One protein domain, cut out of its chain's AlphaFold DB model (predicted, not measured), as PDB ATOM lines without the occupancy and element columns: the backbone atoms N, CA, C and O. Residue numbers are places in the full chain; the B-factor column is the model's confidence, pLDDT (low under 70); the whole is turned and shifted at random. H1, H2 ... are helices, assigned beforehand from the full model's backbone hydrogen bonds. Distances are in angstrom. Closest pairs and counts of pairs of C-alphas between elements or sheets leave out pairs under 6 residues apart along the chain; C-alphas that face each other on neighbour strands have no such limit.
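AT A GLANCE: This is residues 8 to 64 of the 95 residues of the protein "DUF4277 domain-containing protein" of Okeania sp. SIO3C4 (UniProt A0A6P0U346). Picture a wide, open U: H4, the longest helix, is one arm, H3 is the base, and the other arm is H1 with H2 beyond its far end. Between the arms the middle is empty; the chain goes out along H1 to H2, folds back through residues 23 to 32 to the base, and turns a corner at Gly 47 into H4, of which residues 52 to 63 stick out. The printed part has 57 residues with four named helices, in the order H1, H2, H3, H4, and no named strand; its class is all helix. It is loose, with a radius of gyration of the C-alphas of 14.4 A, and the C-alphas span 35 by 27 by 17 A.

IN THESE COORDINATES: Find C-alpha 48 at (114.217, 140.321, 135.910); from there H4, residues 48 to 63, runs 22.6 A to C-alpha 63 at (115.384, 150.338, 156.168). Just before it in the chain is H3, residues 33 to 46, which is 20.0 A from first to last C-alpha. Look next at C-alpha 8 at (135.203, 130.478, 135.499), where H1, residues 8 to 14, begins; it is 10.2 A long. H2, residues 18 to 22, is the shortest at 5.7 A.

HOW THE PARTS SIT: Begin at H4 and go to H3: the two are close but not clearly touching, and their closest C-alphas, those of Ile 43 and Ile 51, are 7.7 A apart. Their lines are about perpendicular, at 88 degrees. At the other end of H3, look at Asp 33: its C-alpha and that of Phe 9 are 6.3 A apart, the closest of H3 and H1. H1 and H3 are close but not clearly touching, at a steep tilt of 66 degrees, opposite ways. H1 and H2 meet only through their link. H2 is apart from H3 and from H4, and H1 is apart from H4. In the backbones of H2, H3 and H4, every O i to N i+4 pair is within hydrogen-bond range; in H1 2 of 3 are.

THE WHOLE: The two C-alphas farthest apart are those of Ile 8 and Gln 64, the first and last printed residues, at 38.1 A. Look at residues 52 to 64, of which 52 to 63 belong to H4, and at residues 20 to 25, of which 20 to 22 belong to H2: both stretches stand free. Without them the body has 38 residues and spans 33 by 17 by 13 A. The links H1 to H2 and H3 to H4 are tight, and the link H2 to H3, 10 residues, is short; no link is long. The printed part has no cut. The mean pLDDT of the printed part is 89.8, and no printed residue is under 70.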
ATOM      1  N   ILE A   8     134.308 129.742 134.578       82.25
ATOM      2  CA  ILE A   8     135.203 130.478 135.499       82.25
ATOM      3  C   ILE A   8     134.513 130.746 136.850       82.25
ATOM      4  O   ILE A   8     135.165 131.070 137.843       82.25
ATOM      5  N   PHE A   9     133.185 130.613 136.910       83.19
ATOM      6  CA  PHE A   9     132.406 130.885 138.115       83.19
ATOM      7  C   PHE A   9     132.848 130.020 139.301       83.19
ATOM      8  O   PHE A   9     132.974 130.535 140.409       83.19
ATOM      9  N   HIS A  10     133.167 128.746 139.062       84.75
ATOM     10  CA  HIS A  10     133.674 127.849 140.100       84.75
ATOM     11  C   HIS A  10     135.037 128.304 140.646       84.75
ATOM     12  O   HIS A  10     135.207 128.476 141.857       84.75
ATOM     13  N   ASP A  11     135.982 128.593 139.749       86.25
ATOM     14  CA  ASP A  11     137.342 129.014 140.108       86.25
ATOM     15  C   ASP A  11     137.352 130.323 140.907       86.25
ATOM     16  O   ASP A  11     138.179 130.516 141.802       86.25
ATOM     17  N   PHE A  12     136.400 131.220 140.632       86.25
ATOM     18  CA  PHE A  12     136.263 132.477 141.363       86.25
ATOM     19  C   PHE A  12     136.018 132.263 142.867       86.25
ATOM     20  O   PHE A  12     136.547 133.019 143.689       86.25
ATOM     21  N   PHE A  13     135.240 131.239 143.235       88.25
ATOM     22  CA  PHE A  13     134.853 130.966 144.621       88.25
ATOM     23  C   PHE A  13     135.749 129.950 145.335       88.25
ATOM     24  O   PHE A  13     135.775 129.956 146.565       88.25
ATOM     25  N   ALA A  14     136.525 129.141 144.608       87.00
ATOM     26  CA  ALA A  14     137.377 128.091 145.179       87.00
ATOM     27  C   ALA A  14     138.363 128.592 146.258       87.00
ATOM     28  O   ALA A  14     138.655 127.881 147.214       87.00
ATOM     29  N   GLY A  15     138.854 129.831 146.137       86.06
ATOM     30  CA  GLY A  15     139.778 130.454 147.099       86.06
ATOM     31  C   GLY A  15     139.141 131.491 148.028       86.06
ATOM     32  O   GLY A  15     139.859 132.308 148.610       86.06
ATOM     33  N   LYS A  16     137.809 131.559 148.107       88.44
ATOM     34  CA  LYS A  16     137.089 132.539 148.934       88.44
ATOM     35  C   LYS A  16     136.530 131.873 150.183       88.44
ATOM     36  O   LYS A  16     136.153 130.709 150.171       88.44
ATOM     37  N   ALA A  17     136.423 132.649 151.257       90.25
ATOM     38  CA  ALA A  17     135.760 132.237 152.490       90.25
ATOM     39  C   ALA A  17     134.228 132.249 152.310       90.25
ATOM     40  O   ALA A  17     133.532 133.065 152.907       90.25
ATOM     41  N   VAL A  18     133.712 131.396 151.418       92.56
ATOM     42  CA  VAL A  18     132.309 131.415 150.967       92.56
ATOM     43  C   VAL A  18     131.338 131.243 152.131       92.56
ATOM     44  O   VAL A  18     130.388 132.013 152.226       92.56
ATOM     45  N   GLU A  19     131.626 130.329 153.056       91.44
ATOM     46  CA  GLU A  19     130.789 130.090 154.240       91.44
ATOM     47  C   GLU A  19     130.680 131.338 155.135       91.44
ATOM     48  O   GLU A  19     129.620 131.653 155.663       91.44
ATOM     49  N   HIS A  20     131.749 132.128 155.250       91.56
ATOM     50  CA  HIS A  20     131.712 133.375 156.018       91.56
ATOM     51  C   HIS A  20     131.024 134.527 155.274       91.56
ATOM     52  O   HIS A  20     130.502 135.441 155.907       91.56
ATOM     53  N   LEU A  21     131.051 134.519 153.939       91.81
ATOM     54  CA  LEU A  21     130.528 135.610 153.112       91.81
ATOM     55  C   LEU A  21     129.049 135.439 152.758       91.81
ATOM     56  O   LEU A  21     128.322 136.426 152.686       91.81
ATOM     57  N   LEU A  22     128.628 134.207 152.479       90.69
ATOM     58  CA  LEU A  22     127.299 133.893 151.949       90.69
ATOM     59  C   LEU A  22     126.401 133.178 152.962       90.69
ATOM     60  O   LEU A  22     125.193 133.114 152.741       90.69
ATOM     61  N   GLY A  23     126.967 132.687 154.064       91.81
ATOM     62  CA  GLY A  23     126.246 132.010 155.135       91.81
ATOM     63  C   GLY A  23     126.852 130.654 155.471       91.81
ATOM     64  O   GLY A  23     127.441 129.987 154.615       91.81
ATOM     65  N   GLU A  24     126.683 130.253 156.731       87.50
ATOM     66  CA  GLU A  24     127.065 128.922 157.193       87.50
ATOM     67  C   GLU A  24     126.420 127.863 156.280       87.50
ATOM     68  O   GLU A  24     125.297 128.040 155.809       87.50
ATOM     69  N   GLU A  25     127.162 126.792 155.985       90.06
ATOM     70  CA  GLU A  25     126.784 125.706 155.059       90.06
ATOM     71  C   GLU A  25     126.890 126.014 153.549       90.06
ATOM     72  O   GLU A  25     126.723 125.104 152.727       90.06
ATOM     73  N   VAL A  26     127.229 127.243 153.135       90.44
ATOM     74  CA  VAL A  26     127.453 127.554 151.710       90.44
ATOM     75  C   VAL A  26     128.873 127.185 151.281       90.44
ATOM     76  O   VAL A  26     129.823 127.952 151.439       90.44
ATOM     77  N   LYS A  27     129.012 126.017 150.650       90.25
ATOM     78  CA  LYS A  27     130.291 125.543 150.106       90.25
ATOM     79  C   LYS A  27     130.591 126.146 148.739       90.25
ATOM     80  O   LYS A  27     129.710 126.241 147.884       90.25
ATOM     81  N   ALA A  28     131.865 126.449 148.487       89.06
ATOM     82  CA  ALA A  28     132.336 126.908 147.176       89.06
ATOM     83  C   ALA A  28     131.992 125.921 146.042       89.06
ATOM     84  O   ALA A  28     131.654 126.333 144.938       89.06
ATOM     85  N   GLU A  29     131.985 124.617 146.331       88.06
ATOM     86  CA  GLU A  29     131.602 123.552 145.391       88.06
ATOM     87  C   GLU A  29     130.168 123.693 144.853       88.06
ATOM     88  O   GLU A  29     129.867 123.249 143.743       88.06
ATOM     89  N   TYR A  30     129.271 124.326 145.618       88.75
ATOM     90  CA  TYR A  30     127.886 124.567 145.204       88.75
ATOM     91  C   TYR A  30     127.764 125.727 144.209       88.75
ATOM     92  O   TYR A  30     126.732 125.862 143.551       88.75
ATOM     93  N   LEU A  31     128.800 126.555 144.081       88.62
ATOM     94  CA  LEU A  31     128.853 127.708 143.189       88.62
ATOM     95  C   LEU A  31     129.546 127.311 141.883       88.62
ATOM     96  O   LEU A  31     130.687 127.674 141.625       88.62
ATOM     97  N   ASN A  32     128.843 126.535 141.065       87.81
ATOM     98  CA  ASN A  32     129.303 126.087 139.751       87.81
ATOM     99  C   ASN A  32     128.359 126.552 138.633       87.81
ATOM    100  O   ASN A  32     127.295 127.129 138.882       87.81
ATOM    101  N   ASP A  33     128.777 126.325 137.394       86.12
ATOM    102  CA  ASP A  33     128.071 126.709 136.176       86.12
ATOM    103  C   ASP A  33     126.707 126.024 136.033       86.12
ATOM    104  O   ASP A  33     125.735 126.701 135.702       86.12
ATOM    105  N   ASP A  34     126.584 124.739 136.380       89.06
ATOM    106  CA  ASP A  34     125.295 124.025 136.394       89.06
ATOM    107  C   ASP A  34     124.273 124.701 137.320       89.06
ATOM    108  O   ASP A  34     123.097 124.889 136.982       89.06
ATOM    109  N   ARG A  35     124.708 125.059 138.533       89.19
ATOM    110  CA  ARG A  35     123.858 125.739 139.519       89.19
ATOM    111  C   ARG A  35     123.512 127.146 139.062       89.19
ATOM    112  O   ARG A  35     122.347 127.531 139.172       89.19
ATOM    113  N   LEU A  36     124.483 127.880 138.527       89.44
ATOM    114  CA  LEU A  36     124.276 129.221 137.996       89.44
ATOM    115  C   LEU A  36     123.280 129.217 136.829       89.44
ATOM    116  O   LEU A  36     122.333 129.999 136.854       89.44
ATOM    117  N   GLY A  37     123.430 128.308 135.864       90.25
ATOM    118  CA  GLY A  37     122.525 128.170 134.720       90.25
ATOM    119  C   GLY A  37     121.077 127.948 135.153       90.25
ATOM    120  O   GLY A  37     120.199 128.723 134.789       90.25
ATOM    121  N   ARG A  38     120.837 126.990 136.058       92.56
ATOM    122  CA  ARG A  38     119.486 126.724 136.596       92.56
ATOM    123  C   ARG A  38     118.877 127.914 137.334       92.56
ATOM    124  O   ARG A  38     117.658 128.063 137.362       92.56
ATOM    125  N   VAL A  39     119.696 128.722 138.004       92.12
ATOM    126  CA  VAL A  39     119.218 129.942 138.669       92.12
ATOM    127  C   VAL A  39     118.855 131.002 137.632       92.12
ATOM    128  O   VAL A  39     117.814 131.638 137.772       92.12
ATOM    129  N   LEU A  40     119.661 131.159 136.580       91.75
ATOM    130  CA  LEU A  40     119.367 132.075 135.477       91.75
ATOM    131  C   LEU A  40     118.076 131.691 134.744       91.75
ATOM    132  O   LEU A  40     117.275 132.581 134.467       91.75
ATOM    133  N   ASP A  41     117.822 130.398 134.528       94.19
ATOM    134  CA  ASP A  41     116.568 129.913 133.932       94.19
ATOM    135  C   ASP A  41     115.354 130.316 134.782       94.19
ATOM    136  O   ASP A  41     114.395 130.898 134.280       94.19
ATOM    137  N   LYS A  42     115.424 130.116 136.103       94.50
ATOM    138  CA  LYS A  42     114.352 130.532 137.027       94.50
ATOM    139  C   LYS A  42     114.152 132.046 137.055       94.50
ATOM    140  O   LYS A  42     113.022 132.526 137.123       94.50
ATOM    141  N   ILE A  43     115.244 132.812 137.021       94.06
ATOM    142  CA  ILE A  43     115.192 134.278 136.941       94.06
ATOM    143  C   ILE A  43     114.502 134.709 135.646       94.06
ATOM    144  O   ILE A  43     113.713 135.656 135.660       94.06
ATOM    145  N   TYR A  44     114.782 134.021 134.541       93.00
ATOM    146  CA  TYR A  44     114.160 134.286 133.252       93.00
ATOM    147  C   TYR A  44     112.655 133.986 133.268       93.00
ATOM    148  O   TYR A  44     111.879 134.828 132.820       93.00
ATOM    149  N   GLU A  45     112.234 132.858 133.847       95.06
ATOM    150  CA  GLU A  45     110.814 132.489 133.987       95.06
ATOM    151  C   GLU A  45     110.004 133.521 134.790       95.06
ATOM    152  O   GLU A  45     108.883 133.859 134.416       95.06
ATOM    153  N   ILE A  46     110.572 134.046 135.881       93.31
ATOM    154  CA  ILE A  46     109.922 135.068 136.719       93.31
ATOM    155  C   ILE A  46     109.976 136.450 136.048       93.31
ATOM    156  O   ILE A  46     109.045 137.250 136.146       93.31
ATOM    157  N   GLY A  47     111.079 136.752 135.368       89.94
ATOM    158  CA  GLY A  47     111.357 138.049 134.771       89.94
ATOM    159  C   GLY A  47     112.148 138.973 135.699       89.94
ATOM    160  O   GLY A  47     111.759 139.276 136.831       89.94
ATOM    161  N   LEU A  48     113.251 139.506 135.167       88.69
ATOM    162  CA  LEU A  48     114.217 140.321 135.910       88.69
ATOM    163  C   LEU A  48     113.593 141.554 136.584       88.69
ATOM    164  O   LEU A  48     113.921 141.863 137.727       88.69
ATOM    165  N   ASN A  49     112.662 142.233 135.905       86.81
ATOM    166  CA  ASN A  49     111.997 143.419 136.452       86.81
ATOM    167  C   ASN A  49     111.188 143.101 137.713       86.81
ATOM    168  O   ASN A  49     111.199 143.892 138.652       86.81
ATOM    169  N   GLN A  50     110.510 141.951 137.753       88.56
ATOM    170  CA  GLN A  50     109.691 141.570 138.903       88.56
ATOM    171  C   GLN A  50     110.573 141.297 140.124       88.56
ATOM    172  O   GLN A  50     110.291 141.784 141.221       88.56
ATOM    173  N   ILE A  51     111.684 140.583 139.915       92.00
ATOM    174  CA  ILE A  51     112.668 140.295 140.964       92.00
ATOM    175  C   ILE A  51     113.290 141.595 141.475       92.00
ATOM    176  O   ILE A  51     113.339 141.821 142.681       92.00
ATOM    177  N   PHE A  52     113.710 142.478 140.567       88.50
ATOM    178  CA  PHE A  52     114.319 143.754 140.926       88.50
ATOM    179  C   PHE A  52     113.378 144.627 141.762       88.50
ATOM    180  O   PHE A  52     113.759 145.084 142.839       88.50
ATOM    181  N   VAL A  53     112.132 144.814 141.312       88.88
ATOM    182  CA  VAL A  53     111.126 145.591 142.054       88.88
ATOM    183  C   VAL A  53     110.874 144.977 143.430       88.88
ATOM    184  O   VAL A  53     110.844 145.705 144.419       88.88
ATOM    185  N   SER A  54     110.766 143.650 143.520       91.31
ATOM    186  CA  SER A  54     110.550 142.954 144.795       91.31
ATOM    187  C   SER A  54     111.689 143.202 145.789       91.31
ATOM    188  O   SER A  54     111.433 143.534 146.944       91.31
ATOM    189  N   ILE A  55     112.946 143.116 145.336       91.88
ATOM    190  CA  ILE A  55     114.124 143.396 146.171       91.88
ATOM    191  C   ILE A  55     114.106 144.844 146.664       91.88
ATOM    192  O   ILE A  55     114.299 145.096 147.853       91.88
ATOM    193  N   VAL A  56     113.857 145.798 145.764       90.00
ATOM    194  CA  VAL A  56     113.816 147.225 146.107       90.00
ATOM    195  C   VAL A  56     112.737 147.493 147.155       90.00
ATOM    196  O   VAL A  56     113.024 148.135 148.165       90.00
ATOM    197  N   LEU A  57     111.530 146.948 146.976       89.25
ATOM    198  CA  LEU A  57     110.432 147.090 147.936       89.25
ATOM    199  C   LEU A  57     110.783 146.523 149.316       89.25
ATOM    200  O   LEU A  57     110.491 147.166 150.324       89.25
ATOM    201  N   GLU A  58     111.431 145.361 149.386       92.25
ATOM    202  CA  GLU A  58     111.870 144.787 150.665       92.25
ATOM    203  C   GLU A  58     112.956 145.629 151.345       92.25
ATOM    204  O   GLU A  58     112.917 145.822 152.560       92.25
ATOM    205  N   ILE A  59     113.886 146.212 150.584       91.25
ATOM    206  CA  ILE A  59     114.900 147.137 151.118       91.25
ATOM    207  C   ILE A  59     114.235 148.394 151.687       91.25
ATOM    208  O   ILE A  59     114.546 148.793 152.810       91.25
ATOM    209  N   ILE A  60     113.299 148.995 150.951       90.00
ATOM    210  CA  ILE A  60     112.559 150.184 151.398       90.00
ATOM    211  C   ILE A  60     111.856 149.902 152.725       90.00
ATOM    212  O   ILE A  60     111.988 150.690 153.661       90.00
ATOM    213  N   LYS A  61     111.158 148.763 152.828       89.75
ATOM    214  CA  LYS A  61     110.483 148.344 154.064       89.75
ATOM    215  C   LYS A  61     111.473 148.116 155.203       89.75
ATOM    216  O   LYS A  61     111.263 148.627 156.300       89.75
ATOM    217  N   LYS A  62     112.553 147.367 154.953       93.75
ATOM    218  CA  LYS A  62     113.541 146.979 155.972       93.75
ATOM    219  C   LYS A  62     114.273 148.177 156.570       93.75
ATOM    220  O   LYS A  62     114.515 148.195 157.772       93.75
ATOM    221  N   TYR A  63     114.622 149.159 155.745       91.81
ATOM    222  CA  TYR A  63     115.384 150.338 156.168       91.81
ATOM    223  C   TYR A  63     114.517 151.587 156.362       91.81
ATOM    224  O   TYR A  63     115.064 152.654 156.620       91.81
ATOM    225  N   GLN A  64     113.187 151.458 156.246       88.44
ATOM    226  CA  GLN A  64     112.217 152.552 156.387       88.44
ATOM    227  C   GLN A  64     112.612 153.789 155.568       88.44
ATOM    228  O   GLN A  64     112.567 154.923 156.045       88.44
TER     229      GLN A  64